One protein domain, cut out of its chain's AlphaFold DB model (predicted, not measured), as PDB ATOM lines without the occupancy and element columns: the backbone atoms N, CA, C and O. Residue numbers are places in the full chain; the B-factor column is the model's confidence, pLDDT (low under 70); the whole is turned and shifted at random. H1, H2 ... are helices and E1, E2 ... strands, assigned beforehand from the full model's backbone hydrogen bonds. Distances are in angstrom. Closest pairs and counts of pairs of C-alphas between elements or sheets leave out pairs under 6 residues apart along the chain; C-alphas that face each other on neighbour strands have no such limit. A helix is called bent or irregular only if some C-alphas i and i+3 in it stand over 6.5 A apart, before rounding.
ATOM      1  N   PHE A   5     -31.292  57.133-123.962       98.69
ATOM      2  CA  PHE A   5     -32.205  56.111-123.458       98.69
ATOM      3  C   PHE A   5     -31.442  54.793-123.306       98.69
ATOM      4  O   PHE A   5     -30.862  54.287-124.266       98.69
ATOM      5  N   HIS A   6     -31.380  54.252-122.090       98.50
ATOM      6  CA  HIS A   6     -30.561  53.074-121.807       98.50
ATOM      7  C   HIS A   6     -31.220  51.764-122.294       98.50
ATOM      8  O   HIS A   6     -32.291  51.756-122.900       98.50
ATOM      9  N   ARG A   7     -30.633  50.617-121.923       98.44
ATOM     10  CA  ARG A   7     -31.096  49.261-122.282       98.44
ATOM     11  C   ARG A   7     -32.505  48.860-121.814       98.44
ATOM     12  O   ARG A   7     -32.909  47.723-122.025       98.44
ATOM     13  N   ALA A   8     -33.286  49.759-121.211       98.50
ATOM     14  CA  ALA A   8     -34.727  49.528-121.085       98.50
ATOM     15  C   ALA A   8     -35.369  49.336-122.469       98.50
ATOM     16  O   ALA A   8     -36.349  48.604-122.584       98.50
ATOM     17  N   PHE A   9     -34.767  49.909-123.522       98.81
ATOM     18  CA  PHE A   9     -35.160  49.676-124.909       98.81
ATOM     19  C   PHE A   9     -35.187  48.182-125.265       98.81
ATOM     20  O   PHE A   9     -36.132  47.721-125.907       98.81
ATOM     21  N   ASP A  10     -34.211  47.406-124.776       98.81
ATOM     22  CA  ASP A  10     -34.094  45.969-125.056       98.81
ATOM     23  C   ASP A  10     -35.248  45.134-124.465       98.81
ATOM     24  O   ASP A  10     -35.374  43.950-124.759       98.81
ATOM     25  N   ARG A  11     -36.085  45.734-123.608       98.50
ATOM     26  CA  ARG A  11     -37.246  45.100-122.963       98.50
ATOM     27  C   ARG A  11     -38.588  45.602-123.498       98.50
ATOM     28  O   ARG A  11     -39.629  45.252-122.948       98.50
ATOM     29  N   THR A  12     -38.580  46.440-124.530       98.62
ATOM     30  CA  THR A  12     -39.809  46.962-125.138       98.62
ATOM     31  C   THR A  12     -40.513  45.883-125.961       98.62
ATOM     32  O   THR A  12     -39.869  45.043-126.578       98.62
ATOM     33  N   ALA A  13     -41.848  45.894-125.969       98.31
ATOM     34  CA  ALA A  13     -42.624  44.908-126.726       98.31
ATOM     35  C   ALA A  13     -42.546  45.130-128.248       98.31
ATOM     36  O   ALA A  13     -42.556  44.172-129.011       98.31
ATOM     37  N   ASP A  14     -42.462  46.393-128.675       98.69
ATOM     38  CA  ASP A  14     -42.306  46.790-130.075       98.69
ATOM     39  C   ASP A  14     -41.129  47.780-130.182       98.69
ATOM     40  O   ASP A  14     -41.276  48.946-129.788       98.69
ATOM     41  N   PRO A  15     -39.959  47.340-130.685       98.69
ATOM     42  CA  PRO A  15     -38.773  48.189-130.775       98.69
ATOM     43  C   PRO A  15     -38.937  49.337-131.780       98.69
ATOM     44  O   PRO A  15     -38.310  50.382-131.616       98.69
ATOM     45  N   PHE A  16     -39.783  49.189-132.804       98.75
ATOM     46  CA  PHE A  16     -39.988  50.230-133.811       98.75
ATOM     47  C   PHE A  16     -40.901  51.331-133.293       98.75
ATOM     48  O   PHE A  16     -40.612  52.507-133.499       98.75
ATOM     49  N   LYS A  17     -41.959  50.969-132.565       98.81
ATOM     50  CA  LYS A  17     -42.770  51.957-131.851       98.81
ATOM     51  C   LYS A  17     -41.940  52.678-130.786       98.81
ATOM     52  O   LYS A  17     -41.968  53.903-130.721       98.81
ATOM     53  N   ALA A  18     -41.167  51.932-129.993       98.81
ATOM     54  CA  ALA A  18     -40.313  52.512-128.960       98.81
ATOM     55  C   ALA A  18     -39.282  53.494-129.536       98.81
ATOM     56  O   ALA A  18     -39.047  54.541-128.941       98.81
ATOM     57  N   LEU A  19     -38.699  53.188-130.701       98.81
ATOM     58  CA  LEU A  19     -37.800  54.095-131.417       98.81
ATOM     59  C   LEU A  19     -38.473  55.450-131.686       98.81
ATOM     60  O   LEU A  19     -37.909  56.486-131.340       98.81
ATOM     61  N   GLU A  20     -39.679  55.449-132.257       98.81
ATOM     62  CA  GLU A  20     -40.418  56.684-132.562       98.81
ATOM     63  C   GLU A  20     -40.819  57.454-131.297       98.81
ATOM     64  O   GLU A  20     -40.670  58.677-131.239       98.81
ATOM     65  N   ASP A  21     -41.274  56.747-130.261       98.75
ATOM     66  CA  ASP A  21     -41.636  57.355-128.980       98.75
ATOM     67  C   ASP A  21     -40.417  58.036-128.328       98.75
ATOM     68  O   ASP A  21     -40.511  59.173-127.863       98.75
ATOM     69  N   ILE A  22     -39.246  57.393-128.346       98.75
ATOM     70  CA  ILE A  22     -38.005  57.934-127.772       98.75
ATOM     71  C   ILE A  22     -37.481  59.134-128.571       98.75
ATOM     72  O   ILE A  22     -37.035  60.115-127.969       98.75
ATOM     73  N   ILE A  23     -37.574  59.094-129.906       98.44
ATOM     74  CA  ILE A  23     -37.272  60.251-130.766       98.44
ATOM     75  C   ILE A  23     -38.169  61.430-130.380       98.44
ATOM     76  O   ILE A  23     -37.684  62.541-130.176       98.44
ATOM     77  N   LYS A  24     -39.477  61.193-130.225       98.38
ATOM     78  CA  LYS A  24     -40.448  62.234-129.861       98.38
ATOM     79  C   LYS A  24     -40.196  62.826-128.472       98.38
ATOM     80  O   LYS A  24     -40.446  64.011-128.265       98.38
ATOM     81  N   LEU A  25     -39.694  62.024-127.533       97.94
ATOM     82  CA  LEU A  25     -39.273  62.483-126.205       97.94
ATOM     83  C   LEU A  25     -37.995  63.338-126.236       97.94
ATOM     84  O   LEU A  25     -37.659  63.949-125.224       97.94
ATOM     85  N   GLY A  26     -37.292  63.401-127.371       97.62
ATOM     86  CA  GLY A  26     -36.107  64.238-127.556       97.62
ATOM     87  C   GLY A  26     -34.805  63.613-127.055       97.62
ATOM     88  O   GLY A  26     -33.861  64.344-126.761       97.62
ATOM     89  N   CYS A  27     -34.728  62.282-126.930       98.25
ATOM     90  CA  CYS A  27     -33.451  61.621-126.648       98.25
ATOM     91  C   CYS A  27     -32.522  61.697-127.867       98.25
ATOM     92  O   CYS A  27     -32.965  61.570-129.005       98.25
ATOM     93  N   GLU A  28     -31.221  61.836-127.629       98.25
ATOM     94  CA  GLU A  28     -30.216  61.913-128.699       98.25
ATOM     95  C   GLU A  28     -29.658  60.536-129.075       98.25
ATOM     96  O   GLU A  28     -29.191  60.334-130.197       98.25
ATOM     97  N   ARG A  29     -29.693  59.582-128.134       98.62
ATOM     98  CA  ARG A  29     -29.137  58.234-128.299       98.62
ATOM     99  C   ARG A  29     -30.049  57.157-127.728       98.62
ATOM    100  O   ARG A  29     -30.719  57.382-126.719       98.62
ATOM    101  N   ILE A  30     -29.981  55.958-128.299       98.81
ATOM    102  CA  ILE A  30     -30.520  54.724-127.711       98.81
ATOM    103  C   ILE A  30     -29.385  53.720-127.527       98.81
ATOM    104  O   ILE A  30     -28.765  53.301-128.501       98.81
ATOM    105  N   LEU A  31     -29.147  53.294-126.285       98.88
ATOM    106  CA  LEU A  31     -28.277  52.166-125.961       98.88
ATOM    107  C   LEU A  31     -29.069  50.859-126.062       98.88
ATOM    108  O   LEU A  31     -29.987  50.627-125.275       98.88
ATOM    109  N   THR A  32     -28.682  49.996-126.997       98.81
ATOM    110  CA  THR A  32     -29.416  48.765-127.319       98.81
ATOM    111  C   THR A  32     -28.473  47.641-127.744       98.81
ATOM    112  O   THR A  32     -27.407  47.883-128.316       98.81
ATOM    113  N   SER A  33     -28.867  46.404-127.461       98.75
ATOM    114  CA  SER A  33     -28.240  45.182-127.972       98.75
ATOM    115  C   SER A  33     -29.054  44.540-129.096       98.75
ATOM    116  O   SER A  33     -28.820  43.383-129.435       98.75
ATOM    117  N   GLY A  34     -30.041  45.256-129.647       98.56
ATOM    118  CA  GLY A  34     -30.994  44.703-130.605       98.56
ATOM    119  C   GLY A  34     -31.935  43.694-129.950       98.56
ATOM    120  O   GLY A  34     -32.233  42.669-130.555       98.56
ATOM    121  N   GLN A  35     -32.352  43.942-128.701       98.62
ATOM    122  CA  GLN A  35     -33.192  43.036-127.903       98.62
ATOM    123  C   GLN A  35     -32.604  41.627-127.677       98.62
ATOM    124  O   GLN A  35     -33.323  40.712-127.285       98.62
ATOM    125  N   GLN A  36     -31.294  41.445-127.872       98.69
ATOM    126  CA  GLN A  36     -30.596  40.176-127.632       98.69
ATOM    127  C   GLN A  36     -29.672  40.243-126.408       98.69
ATOM    128  O   GLN A  36     -29.326  41.338-125.956       98.69
ATOM    129  N   PRO A  37     -29.233  39.108-125.834       98.38
ATOM    130  CA  PRO A  37     -28.249  39.111-124.752       98.38
ATOM    131  C   PRO A  37     -26.969  39.892-125.099       98.38
ATOM    132  O   PRO A  37     -26.482  40.666-124.264       98.38
ATOM    133  N   LYS A  38     -26.460  39.761-126.332       98.56
ATOM    134  CA  LYS A  38     -25.297  40.508-126.848       98.56
ATOM    135  C   LYS A  38     -25.625  41.250-128.145       98.56
ATOM    136  O   LYS A  38     -26.392  40.758-128.960       98.56
ATOM    137  N   ALA A  39     -24.970  42.390-128.381       98.50
ATOM    138  CA  ALA A  39     -25.159  43.188-129.600       98.50
ATOM    139  C   ALA A  39     -24.901  42.395-130.890       98.50
ATOM    140  O   ALA A  39     -25.646  42.544-131.852       98.50
ATOM    141  N   ILE A  40     -23.880  41.527-130.898       98.56
ATOM    142  CA  ILE A  40     -23.547  40.698-132.067       98.56
ATOM    143  C   ILE A  40     -24.675  39.726-132.446       98.56
ATOM    144  O   ILE A  40     -24.861  39.418-133.616       98.56
ATOM    145  N   GLU A  41     -25.466  39.276-131.472       98.75
ATOM    146  CA  GLU A  41     -26.623  38.405-131.710       98.75
ATOM    147  C   GLU A  41     -27.817  39.211-132.257       98.75
ATOM    148  O   GLU A  41     -28.664  38.672-132.963       98.75
ATOM    149  N   GLY A  42     -27.876  40.514-131.959       98.62
ATOM    150  CA  GLY A  42     -28.951  41.426-132.353       98.62
ATOM    151  C   GLY A  42     -28.696  42.229-133.629       98.62
ATOM    152  O   GLY A  42     -29.471  43.142-133.917       98.62
ATOM    153  N   VAL A  43     -27.645  41.924-134.401       98.81
ATOM    154  CA  VAL A  43     -27.233  42.726-135.575       98.81
ATOM    155  C   VAL A  43     -28.342  42.926-136.607       98.81
ATOM    156  O   VAL A  43     -28.449  44.013-137.165       98.81
ATOM    157  N   ASN A  44     -29.220  41.938-136.805       98.75
ATOM    158  CA  ASN A  44     -30.335  42.060-137.748       98.75
ATOM    159  C   ASN A  44     -31.296  43.188-137.340       98.75
ATOM    160  O   ASN A  44     -31.555  44.094-138.130       98.75
ATOM    161  N   LEU A  45     -31.764  43.186-136.085       98.81
ATOM    162  CA  LEU A  45     -32.648  44.240-135.582       98.81
ATOM    163  C   LEU A  45     -31.910  45.583-135.473       98.81
ATOM    164  O   LEU A  45     -32.485  46.626-135.775       98.81
ATOM    165  N   LEU A  46     -30.632  45.581-135.082       98.88
ATOM    166  CA  LEU A  46     -29.816  46.798-135.047       98.88
ATOM    167  C   LEU A  46     -29.721  47.460-136.430       98.88
ATOM    168  O   LEU A  46     -29.885  48.673-136.519       98.88
ATOM    169  N   ALA A  47     -29.522  46.688-137.501       98.81
ATOM    170  CA  ALA A  47     -29.483  47.205-138.868       98.81
ATOM    171  C   ALA A  47     -30.838  47.799-139.301       98.81
ATOM    172  O   ALA A  47     -30.891  48.884-139.889       98.81
ATOM    173  N   GLU A  48     -31.950  47.136-138.970       98.81
ATOM    174  CA  GLU A  48     -33.296  47.652-139.253       98.81
ATOM    175  C   GLU A  48     -33.597  48.946-138.490       98.81
ATOM    176  O   GLU A  48     -34.132  49.903-139.063       98.81
ATOM    177  N   LEU A  49     -33.230  49.000-137.206       98.81
ATOM    178  CA  LEU A  49     -33.366  50.193-136.378       98.81
ATOM    179  C   LEU A  49     -32.476  51.321-136.893       98.81
ATOM    180  O   LEU A  49     -32.949  52.449-136.969       98.81
ATOM    181  N   GLN A  50     -31.236  51.036-137.298       98.62
ATOM    182  CA  GLN A  50     -30.314  52.041-137.834       98.62
ATOM    183  C   GLN A  50     -30.890  52.671-139.105       98.62
ATOM    184  O   GLN A  50     -30.925  53.896-139.249       98.62
ATOM    185  N   LYS A  51     -31.436  51.837-139.999       98.56
ATOM    186  CA  LYS A  51     -32.120  52.296-141.212       98.56
ATOM    187  C   LYS A  51     -33.342  53.158-140.892       98.56
ATOM    188  O   LYS A  51     -33.526  54.196-141.520       98.56
ATOM    189  N   LYS A  52     -34.181  52.748-139.936       98.50
ATOM    190  CA  LYS A  52     -35.380  53.510-139.543       98.50
ATOM    191  C   LYS A  52     -35.047  54.788-138.784       98.50
ATOM    192  O   LYS A  52     -35.733  55.788-138.981       98.50
ATOM    193  N   ALA A  53     -34.008  54.783-137.953       98.19
ATOM    194  CA  ALA A  53     -33.539  55.964-137.242       98.19
ATOM    195  C   ALA A  53     -33.200  57.077-138.240       98.19
ATOM    196  O   ALA A  53     -33.575  58.223-138.006       98.19
ATOM    197  N   ALA A  54     -32.594  56.731-139.385       97.50
ATOM    198  CA  ALA A  54     -32.378  57.639-140.516       97.50
ATOM    199  C   ALA A  54     -31.723  58.972-140.098       97.50
ATOM    200  O   ALA A  54     -32.099  60.043-140.566       97.50
ATOM    201  N   GLY A  55     -30.786  58.907-139.145       97.19
ATOM    202  CA  GLY A  55     -30.081  60.071-138.596       97.19
ATOM    203  C   GLY A  55     -30.879  60.925-137.600       97.19
ATOM    204  O   GLY A  55     -30.323  61.871-137.053       97.19
ATOM    205  N   ARG A  56     -32.148  60.600-137.320       98.06
ATOM    206  CA  ARG A  56     -32.994  61.326-136.349       98.06
ATOM    207  C   ARG A  56     -32.593  61.063-134.898       98.06
ATOM    208  O   ARG A  56     -32.868  61.882-134.031       98.06
ATOM    209  N   ILE A  57     -31.975  59.913-134.647       98.50
ATOM    210  CA  ILE A  57     -31.413  59.515-133.357       98.50
ATOM    211  C   ILE A  57     -30.219  58.601-133.601       98.50
ATOM    212  O   ILE A  57     -30.166  57.887-134.606       98.50
ATOM    213  N   ILE A  58     -29.259  58.624-132.688       98.69
ATOM    214  CA  ILE A  58     -28.067  57.786-132.767       98.69
ATOM    215  C   ILE A  58     -28.345  56.448-132.076       98.69
ATOM    216  O   ILE A  58     -28.807  56.406-130.933       98.69
ATOM    217  N   LEU A  59     -28.019  55.338-132.736       98.69
ATOM    218  CA  LEU A  59     -27.932  54.047-132.057       98.69
ATOM    219  C   LEU A  59     -26.539  53.857-131.464       98.69
ATOM    220  O   LEU A  59     -25.531  53.994-132.151       98.69
ATOM    221  N   LEU A  60     -26.514  53.514-130.181       98.38
ATOM    222  CA  LEU A  60     -25.330  53.167-129.413       98.38
ATOM    223  C   LEU A  60     -25.360  51.648-129.184       98.38
ATOM    224  O   LEU A  60     -26.043  51.166-128.277       98.38
ATOM    225  N   ALA A  61     -24.661  50.880-130.023       98.56
ATOM    226  CA  ALA A  61     -24.642  49.420-129.905       98.56
ATOM    227  C   ALA A  61     -23.907  49.002-128.622       98.56
ATOM    228  O   ALA A  61     -22.775  49.421-128.377       98.56
ATOM    229  N   GLY A  62     -24.528  48.171-127.786       97.88
ATOM    230  CA  GLY A  62     -23.937  47.769-126.510       97.88
ATOM    231  C   GLY A  62     -24.390  46.405-126.011       97.88
ATOM    232  O   GLY A  62     -25.264  45.774-126.585       97.88
ATOM    233  N   SER A  63     -23.800  45.964-124.896       97.62
ATOM    234  CA  SER A  63     -23.855  44.584-124.374       97.62
ATOM    235  C   SER A  63     -22.935  43.616-125.121       97.62
ATOM    236  O   SER A  63     -23.210  43.195-126.241       97.62
ATOM    237  N   GLY A  64     -21.833  43.234-124.469       97.44
ATOM    238  CA  GLY A  64     -20.907  42.223-124.989       97.44
ATOM    239  C   GLY A  64     -20.048  42.670-126.175       97.44
ATOM    240  O   GLY A  64     -19.451  41.815-126.818       97.44
ATOM    241  N   VAL A  65     -19.980  43.972-126.466       98.38
ATOM    242  CA  VAL A  65     -19.087  44.522-127.496       98.38
ATOM    243  C   VAL A  65     -17.629  44.415-127.026       98.38
ATOM    244  O   VAL A  65     -17.315  44.810-125.898       98.38
ATOM    245  N   THR A  66     -16.759  43.858-127.870       98.00
ATOM    246  CA  THR A  66     -15.331  43.598-127.611       98.00
ATOM    247  C   THR A  66     -14.493  43.815-128.872       98.00
ATOM    248  O   THR A  66     -15.018  43.916-129.980       98.00
ATOM    249  N   GLU A  67     -13.175  43.819-128.707       97.06
ATOM    250  CA  GLU A  67     -12.171  43.817-129.771       97.06
ATOM    251  C   GLU A  67     -12.377  42.709-130.827       97.06
ATOM    252  O   GLU A  67     -12.020  42.892-131.990       97.06
ATOM    253  N   ASP A  68     -13.012  41.594-130.462       97.38
ATOM    254  CA  ASP A  68     -13.247  40.465-131.372       97.38
ATOM    255  C   ASP A  68     -14.476  40.641-132.271       97.38
ATOM    256  O   ASP A  68     -14.552  40.037-133.339       97.38
ATOM    257  N   ASN A  69     -15.467  41.430-131.843       97.94
ATOM    258  CA  ASN A  69     -16.768  41.489-132.517       97.94
ATOM    259  C   ASN A  69     -17.177  42.880-132.999       97.94
ATOM    260  O   ASN A  69     -18.072  42.983-133.836       97.94
ATOM    261  N   ILE A  70     -16.526  43.943-132.523       98.12
ATOM    262  CA  ILE A  70     -16.943  45.317-132.811       98.12
ATOM    263  C   ILE A  70     -16.930  45.627-134.320       98.12
ATOM    264  O   ILE A  70     -17.849  46.267-134.824       98.12
ATOM    265  N   ARG A  71     -15.958  45.077-135.063       97.00
ATOM    266  CA  ARG A  71     -15.887  45.198-136.528       97.00
ATOM    267  C   ARG A  71     -17.043  44.487-137.233       97.00
ATOM    268  O   ARG A  71     -17.661  45.071-138.112       97.00
ATOM    269  N   ALA A  72     -17.377  43.267-136.818       97.88
ATOM    270  CA  ALA A  72     -18.496  42.530-137.404       97.88
ATOM    271  C   ALA A  72     -19.840  43.236-137.150       97.88
ATOM    272  O   ALA A  72     -20.704  43.264-138.023       97.88
ATOM    273  N   ILE A  73     -20.010  43.855-135.974       98.44
ATOM    274  CA  ILE A  73     -21.196  44.671-135.673       98.44
ATOM    275  C   ILE A  73     -21.253  45.882-136.609       98.44
ATOM    276  O   ILE A  73     -22.317  46.157-137.165       98.44
ATOM    277  N   TYR A  74     -20.133  46.581-136.813       97.69
ATOM    278  CA  TYR A  74     -20.057  47.697-137.757       97.69
ATOM    279  C   TYR A  74     -20.473  47.272-139.167       97.69
ATOM    280  O   TYR A  74     -21.400  47.848-139.731       97.69
ATOM    281  N   GLU A  75     -19.835  46.235-139.707       97.50
ATOM    282  CA  GLU A  75     -20.067  45.754-141.073       97.50
ATOM    283  C   GLU A  75     -21.522  45.324-141.298       97.50
ATOM    284  O   GLU A  75     -22.085  45.578-142.362       97.50
ATOM    285  N   ALA A  76     -22.158  44.725-140.288       98.19
ATOM    286  CA  ALA A  76     -23.541  44.271-140.384       98.19
ATOM    287  C   ALA A  76     -24.583  45.392-140.227       98.19
ATOM    288  O   ALA A  76     -25.698  45.260-140.731       98.19
ATOM    289  N   THR A  77     -24.266  46.472-139.504       98.19
ATOM    290  CA  THR A  77     -25.278  47.448-139.052       98.19
ATOM    291  C   THR A  77     -25.060  48.871-139.553       98.19
ATOM    292  O   THR A  77     -26.019  49.637-139.615       98.19
ATOM    293  N   GLY A  78     -23.823  49.254-139.878       96.81
ATOM    294  CA  GLY A  78     -23.441  50.641-140.154       96.81
ATOM    295  C   GLY A  78     -23.504  51.566-138.930       96.81
ATOM    296  O   GLY A  78     -23.553  52.786-139.084       96.81
ATOM    297  N   ILE A  79     -23.557  51.023-137.709       97.75
ATOM    298  CA  ILE A  79     -23.537  51.815-136.472       97.75
ATOM    299  C   ILE A  79     -22.117  52.332-136.206       97.75
ATOM    300  O   ILE A  79     -21.141  51.606-136.363       97.75
ATOM    301  N   HIS A  80     -21.993  53.581-135.756       96.12
ATOM    302  CA  HIS A  80     -20.694  54.210-135.482       96.12
ATOM    303  C   HIS A  80     -20.439  54.512-133.999       96.12
ATOM    304  O   HIS A  80     -19.307  54.821-133.633       96.12
ATOM    305  N   GLU A  81     -21.450  54.404-133.133       98.06
ATOM    306  CA  GLU A  81     -21.289  54.597-131.690       98.06
ATOM    307  C   GLU A  81     -21.469  53.275-130.929       98.06
ATOM    308  O   GLU A  81     -22.421  52.524-131.157       98.06
ATOM    309  N   TYR A  82     -20.569  53.009-129.975       98.06
ATOM    310  CA  TYR A  82     -20.517  51.753-129.220       98.06
ATOM    311  C   TYR A  82     -20.402  51.979-127.713       98.06
ATOM    312  O   TYR A  82     -19.704  52.881-127.252       98.06
ATOM    313  N   HIS A  83     -21.032  51.104-126.930       98.38
ATOM    314  CA  HIS A  83     -20.905  51.049-125.477       98.38
ATOM    315  C   HIS A  83     -20.356  49.693-125.029       98.38
ATOM    316  O   HIS A  83     -21.021  48.657-125.132       98.38
ATOM    317  N   PHE A  84     -19.150  49.707-124.467       97.69
ATOM    318  CA  PHE A  84     -18.456  48.524-123.969       97.69
ATOM    319  C   PHE A  84     -17.759  48.811-122.638       97.69
ATOM    320  O   PHE A  84     -17.463  49.955-122.300       97.69
ATOM    321  N   SER A  85     -17.514  47.759-121.852       97.12
ATOM    322  CA  SER A  85     -16.942  47.892-120.506       97.12
ATOM    323  C   SER A  85     -15.412  47.801-120.479       97.12
ATOM    324  O   SER A  85     -14.789  48.378-119.584       97.12
ATOM    325  N   ALA A  86     -14.818  47.060-121.428       97.38
ATOM    326  CA  ALA A  86     -13.380  46.772-121.523       97.38
ATOM    327  C   ALA A  86     -12.751  46.292-120.197       97.38
ATOM    328  O   ALA A  86     -11.598  46.595-119.892       97.38
ATOM    329  N   ARG A  87     -13.516  45.570-119.368       97.19
ATOM    330  CA  ARG A  87     -13.077  45.182-118.021       97.19
ATOM    331  C   ARG A  87     -12.122  43.989-118.046       97.19
ATOM    332  O   ARG A  87     -12.268  43.080-118.864       97.19
ATOM    333  N   VAL A  88     -11.182  43.994-117.110       97.12
ATOM    334  CA  VAL A  88     -10.353  42.852-116.709       97.12
ATOM    335  C   VAL A  88     -10.512  42.631-115.207       97.12
ATOM    336  O   VAL A  88     -10.761  43.584-114.466       97.12
ATOM    337  N   SER A  89     -10.393  41.381-114.768       96.75
ATOM    338  CA  SER A  89     -10.342  41.046-113.345       96.75
ATOM    339  C   SER A  89      -8.917  41.249-112.831       96.75
ATOM    340  O   SER A  89      -7.958  40.752-113.425       96.75
ATOM    341  N   VAL A  90      -8.774  42.032-111.764       96.81
ATOM    342  CA  VAL A  90      -7.498  42.321-111.105       96.81
ATOM    343  C   VAL A  90      -7.551  41.754-109.686       96.81
ATOM    344  O   VAL A  90      -8.454  42.135-108.937       96.81
ATOM    345  N   PRO A  91      -6.606  40.885-109.285       95.31
ATOM    346  CA  PRO A  91      -6.552  40.368-107.922       95.31
ATOM    347  C   PRO A  91      -6.415  41.482-106.877       95.31
ATOM    348  O   PRO A  91      -5.699  42.469-107.078       95.31
ATOM    349  N   SER A  92      -7.076  41.301-105.738       94.25
ATOM    350  CA  SER A  92      -6.957  42.177-104.579       94.25
ATOM    351  C   SER A  92      -5.520  42.204-104.059       94.25
ATOM    352  O   SER A  92      -4.801  41.207-104.075       94.25
ATOM    353  N   LYS A  93      -5.102  43.362-103.542       94.38
ATOM    354  CA  LYS A  93      -3.799  43.526-102.877       94.38
ATOM    355  C   LYS A  93      -3.808  43.050-101.418       94.38
ATOM    356  O   LYS A  93      -2.780  43.132-100.746       94.38
ATOM    357  N   MET A  94      -4.958  42.600-100.910       94.19
ATOM    358  CA  MET A  94      -5.091  42.038 -99.566       94.19
ATOM    359  C   MET A  94      -4.208  40.797 -99.421       94.19
ATOM    360  O   MET A  94      -4.348  39.832-100.164       94.19
ATOM    361  N   LYS A  95      -3.302  40.813 -98.440       91.06
ATOM    362  CA  LYS A  95      -2.384  39.689 -98.178       91.06
ATOM    363  C   LYS A  95      -3.026  38.554 -97.381       91.06
ATOM    364  O   LYS A  95      -2.531  37.436 -97.406       91.06
ATOM    365  N   SER A  96      -4.093  38.852 -96.646       89.19
ATOM    366  CA  SER A  96      -4.840  37.901 -95.829       89.19
ATOM    367  C   SER A  96      -6.316  38.278 -95.874       89.19
ATOM    368  O   SER A  96      -6.650  39.462 -95.840       89.19
ATOM    369  N   HIS A  97      -7.183  37.276 -95.986       87.25
ATOM    370  CA  HIS A  97      -8.632  37.410 -95.882       87.25
ATOM    371  C   HIS A  97      -9.199  36.134 -95.251       87.25
ATOM    372  O   HIS A  97      -8.631  35.053 -95.412       87.25
ATOM    373  N   ASN A  98     -10.291  36.271 -94.499       89.00
ATOM    374  CA  ASN A  98     -10.977  35.142 -93.882       89.00
ATOM    375  C   ASN A  98     -11.958  34.532 -94.890       89.00
ATOM    376  O   ASN A  98     -12.917  35.197 -95.262       89.00
ATOM    377  N   GLN A  99     -11.724  33.287 -95.309       85.44
ATOM    378  CA  GLN A  99     -12.544  32.607 -96.320       85.44
ATOM    379  C   GLN A  99     -13.908  32.128 -95.796       85.44
ATOM    380  O   GLN A  99     -14.766  31.776 -96.597       85.44
ATOM    381  N   GLU A 100     -14.126  32.158 -94.478       90.31
ATOM    382  CA  GLU A 100     -15.398  31.777 -93.843       90.31
ATOM    383  C   GLU A 100     -16.401  32.940 -93.754       90.31
ATOM    384  O   GLU A 100     -17.574  32.740 -93.435       90.31
ATOM    385  N   VAL A 101     -15.941  34.179 -93.968       90.62
ATOM    386  CA  VAL A 101     -16.782  35.379 -93.899       90.62
ATOM    387  C   VAL A 101     -17.062  35.855 -95.311       90.62
ATOM    388  O   VAL A 101     -16.137  36.163 -96.053       90.62
ATOM    389  N   HIS A 102     -18.346  35.962 -95.638       91.56
ATOM    390  CA  HIS A 102     -18.821  36.419 -96.936       91.56
ATOM    391  C   HIS A 102     -19.637  37.701 -96.762       91.56
ATOM    392  O   HIS A 102     -20.479  37.793 -95.865       91.56
ATOM    393  N   MET A 103     -19.410  38.681 -97.629       92.06
ATOM    394  CA  MET A 103     -20.158  39.940 -97.686       92.06
ATOM    395  C   MET A 103     -21.430  39.818 -98.534       92.06
ATOM    396  O   MET A 103     -22.381  40.572 -98.333       92.06
ATOM    397  N   GLY A 104     -21.446  38.887 -99.492       90.38
ATOM    398  CA  GLY A 104     -22.569  38.628-100.394       90.38
ATOM    399  C   GLY A 104     -22.991  37.158-100.416       90.38
ATOM    400  O   GLY A 104     -23.073  36.495 -99.384       90.38
ATOM    401  N   SER A 105     -23.291  36.635-101.608       90.50
ATOM    402  CA  SER A 105     -23.495  35.194-101.799       90.50
ATOM    403  C   SER A 105     -22.200  34.424-101.534       90.50
ATOM    404  O   SER A 105     -21.126  34.932-101.832       90.50
ATOM    405  N   LYS A 106     -22.294  33.176-101.057       86.50
ATOM    406  CA  LYS A 106     -21.116  32.342-100.744       86.50
ATOM    407  C   LYS A 106     -20.137  32.176-101.913       86.50
ATOM    408  O   LYS A 106     -18.936  32.148-101.693       86.50
ATOM    409  N   ASP A 107     -20.655  32.124-103.137       87.19
ATOM    410  CA  ASP A 107     -19.853  31.959-104.356       87.19
ATOM    411  C   ASP A 107     -19.443  33.301-104.995       87.19
ATOM    412  O   ASP A 107     -18.976  33.336-106.134       87.19
ATOM    413  N   ALA A 108     -19.673  34.429-104.310       87.56
ATOM    414  CA  ALA A 108     -19.258  35.733-104.808       87.56
ATOM    415  C   ALA A 108     -17.730  35.842-104.810       87.56
ATOM    416  O   ALA A 108     -17.059  35.490-103.842       87.56
ATOM    417  N   ASP A 109     -17.185  36.387-105.894       88.56
ATOM    418  CA  ASP A 109     -15.772  36.734-105.944       88.56
ATOM    419  C   ASP A 109     -15.508  37.995-105.111       88.56
ATOM    420  O   ASP A 109     -15.874  39.106-105.494       88.56
ATOM    421  N   GLU A 110     -14.861  37.804-103.964       91.25
ATOM    422  CA  GLU A 110     -14.384  38.873-103.075       91.25
ATOM    423  C   GLU A 110     -12.865  39.095-103.201       91.25
ATOM    424  O   GLU A 110     -12.286  39.982-102.568       91.25
ATOM    425  N   GLY A 111     -12.202  38.283-104.028       91.00
ATOM    426  CA  GLY A 111     -10.758  38.282-104.225       91.00
ATOM    427  C   GLY A 111     -10.301  39.146-105.393       91.00
ATOM    428  O   GLY A 111      -9.104  39.419-105.498       91.00
ATOM    429  N   THR A 112     -11.209  39.599-106.262       93.94
ATOM    430  CA  THR A 112     -10.858  40.419-107.425       93.94
ATOM    431  C   THR A 112     -11.703  41.681-107.568       93.94
ATOM    432  O   THR A 112     -12.759  41.855-106.967       93.94
ATOM    433  N   THR A 113     -11.204  42.628-108.357       94.88
ATOM    434  CA  THR A 113     -11.929  43.840-108.743       94.88
ATOM    435  C   THR A 113     -11.927  43.970-110.257       94.88
ATOM    436  O   THR A 113     -10.905  43.765-110.912       94.88
ATOM    437  N   LEU A 114     -13.072  44.350-110.824       96.44
ATOM    438  CA  LEU A 114     -13.179  44.627-112.249       96.44
ATOM    439  C   LEU A 114     -12.715  46.052-112.551       96.44
ATOM    440  O   LEU A 114     -13.314  47.022-112.089       96.44
ATOM    441  N   VAL A 115     -11.687  46.173-113.384       97.25
ATOM    442  CA  VAL A 115     -11.118  47.460-113.796       97.25
ATOM    443  C   VAL A 115     -11.193  47.576-115.311       97.25
ATOM    444  O   VAL A 115     -10.868  46.627-116.024       97.25
ATOM    445  N   SER A 116     -11.627  48.726-115.827       98.00
ATOM    446  CA  SER A 116     -11.557  49.009-117.265       98.00
ATOM    447  C   SER A 116     -10.092  49.108-117.699       98.00
ATOM    448  O   SER A 116      -9.347  49.956-117.214       98.00
ATOM    449  N   SER A 117      -9.673  48.212-118.593       97.94
ATOM    450  CA  SER A 117      -8.292  48.087-119.054       97.94
ATOM    451  C   SER A 117      -7.994  49.089-120.171       97.94
ATOM    452  O   SER A 117      -8.640  49.024-121.222       97.94
ATOM    453  N   PRO A 118      -6.976  49.961-120.020       97.94
ATOM    454  CA  PRO A 118      -6.542  50.850-121.094       97.94
ATOM    455  C   PRO A 118      -6.140  50.100-122.368       97.94
ATOM    456  O   PRO A 118      -6.378  50.598-123.464       97.94
ATOM    457  N   GLN A 119      -5.555  48.904-122.231       97.62
ATOM    458  CA  GLN A 119      -5.144  48.089-123.374       97.62
ATOM    459  C   GLN A 119      -6.363  47.595-124.155       97.62
ATOM    460  O   GLN A 119      -6.462  47.860-125.345       97.62
ATOM    461  N   ARG A 120      -7.356  47.011-123.468       97.56
ATOM    462  CA  ARG A 120      -8.585  46.536-124.125       97.56
ATOM    463  C   ARG A 120      -9.360  47.662-124.803       97.56
ATOM    464  O   ARG A 120      -9.932  47.453-125.868       97.56
ATOM    465  N   VAL A 121      -9.366  48.862-124.214       97.94
ATOM    466  CA  VAL A 121      -9.956  50.050-124.850       97.94
ATOM    467  C   VAL A 121      -9.231  50.381-126.157       97.94
ATOM    468  O   VAL A 121      -9.891  50.540-127.180       97.94
ATOM    469  N   LYS A 122      -7.891  50.443-126.145       97.44
ATOM    470  CA  LYS A 122      -7.088  50.690-127.354       97.44
ATOM    471  C   LYS A 122      -7.320  49.623-128.419       97.44
ATOM    472  O   LYS A 122      -7.589  49.979-129.560       97.44
ATOM    473  N   ASP A 123      -7.275  48.349-128.034       97.25
ATOM    474  CA  ASP A 123      -7.457  47.220-128.949       97.25
ATOM    475  C   ASP A 123      -8.840  47.261-129.602       97.25
ATOM    476  O   ASP A 123      -8.961  47.120-130.814       97.25
ATOM    477  N   THR A 124      -9.885  47.541-128.818       96.81
ATOM    478  CA  THR A 124     -11.258  47.656-129.330       96.81
ATOM    479  C   THR A 124     -11.400  48.818-130.314       96.81
ATOM    480  O   THR A 124     -12.011  48.661-131.367       96.81
ATOM    481  N   ILE A 125     -10.815  49.979-130.009       95.75
ATOM    482  CA  ILE A 125     -10.864  51.158-130.886       95.75
ATOM    483  C   ILE A 125     -10.078  50.919-132.186       95.75
ATOM    484  O   ILE A 125     -10.571  51.242-133.268       95.75
ATOM    485  N   ALA A 126      -8.887  50.319-132.103       96.12
ATOM    486  CA  ALA A 126      -8.046  50.019-133.266       96.12
ATOM    487  C   ALA A 126      -8.786  49.162-134.305       96.12
ATOM    488  O   ALA A 126      -8.667  49.389-135.506       96.12
ATOM    489  N   LYS A 127      -9.651  48.249-133.845       95.31
ATOM    490  CA  LYS A 127     -10.450  47.377-134.716       95.31
ATOM    491  C   LYS A 127     -11.442  48.116-135.608       95.31
ATOM    492  O   LYS A 127     -11.864  47.510-136.588       95.31
ATOM    493  N   ILE A 128     -11.785  49.372-135.314       88.25
ATOM    494  CA  ILE A 128     -12.659  50.211-136.150       88.25
ATOM    495  C   ILE A 128     -11.912  51.364-136.829       88.25
ATOM    496  O   ILE A 128     -12.342  51.782-137.893       88.25
ATOM    497  N   ILE A 129     -10.814  51.879-136.264       83.81
ATOM    498  CA  ILE A 129     -10.086  53.026-136.848       83.81
ATOM    499  C   ILE A 129      -9.148  52.625-137.994       83.81
ATOM    500  O   ILE A 129      -8.881  53.456-138.856       83.81
ATOM    501  N   GLU A 130      -8.662  51.379-138.040       63.97
ATOM    502  CA  GLU A 130      -7.886  50.847-139.176       63.97
ATOM    503  C   GLU A 130      -8.788  50.606-140.409       63.97
ATOM    504  O   GLU A 130      -8.991  49.469-140.846       63.97
TER     505      GLU A 130
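Overview. This is residues 5 to 130 of the 131 residues of the protein "Copper homeostasis protein CutC" of Prevotella sp. CAG:1092 (UniProt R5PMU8). A small three-stranded sheet, E1 E2 E3, with helices H2, H3 and H4 packed on it forms a body, and the hairpin of E4 and E5 with its long loop, residues 92 to 111, makes an arm that gives the model its length. H1 sits beside the sheet near its E1 edge, and H5 folds back from the arm to pack on H4. The printed part has 126 residues, with named elements in the order H1 H2 E1 H3 E2 H4 E3 E4 E5 H5; the class is mixed, helices and strands. The sheet E1 E2 E3 is parallel, and the sheet E4 E5 is antiparallel. The whole is loose, with a radius of gyration of the C-alphas of 18.2 A, and elongated, spanning 56 by 36 by 24 A.

Along the chain. H1, residues 7 to 11, begins at C-alpha 7, (-31.096, 49.261, -122.282). H2 is residues 15 to 24, 14.2 A long, and E1 is residues 29 to 32. H3, residues 39 to 53, is 17.1 A long and irregular: C-alphas 41 and 44 are 8.0 A apart. E2 is residues 58 to 62, H4 residues 70 to 77 and E3 residues 81 to 83. E4, residues 87 to 91, is 13.0 A long, and E5, residues 112 to 116, is 13.1 A. H5, residues 118 to 129, is 16.3 A long and ends at C-alpha 129, (-10.086, 53.026, -136.848).

Arrangement. E2 is the inner strand; N 60 and O 30 are 2.8 A apart across E1 and E2, and N 83 and O 61 are 2.8 A apart across E2 and E3, both within hydrogen-bond range. E1, H3, E2 and E2, H4, E3 are strand-helix-strand units, parallel neighbour strands joined through a helix, with right-handed crossovers. H2, H3 and H4 with the sheet E1 E2 E3 make two layers, helices on one face of a sheet. H1 is at the sheet's level, with a height over the sheet of 0.5 A, fitted to only just enough of its C-alphas, 6. H3 and H4 touch at a steep tilt of 43 degrees, the same way; the closest C-alphas are those of Ala 47 and Thr 77, 4.2 A. H2 and H3 only just touch, with 3 pairs of C-alphas within 8 A, the closest those of Phe 16 and Leu 49, 7.1 A. H5 touches H4 with residues 124 to 128 alone, the closest C-alphas being those of Arg 71 and Ile 128, 6.0 A. In the hairpin E4 and E5, N 88 and O 115 are 2.9 A apart, within hydrogen-bond range. In H2 and H4 every O i to N i+4 pair is within hydrogen-bond range; in H3 9 of 11 are, in H5 7 of 8, and in H1 0 of 1, with 2 of 2 O i to N i+3 pairs.

Size, cuts and confidence. The C-alphas of Ala 54 and Ser 96, the two farthest apart, are 56.1 A apart. The printed part has no cut. The link from E4 to E5 is long, and residues 103 to 109 stand free. Residue 130 is the one printed residue with pLDDT under 70.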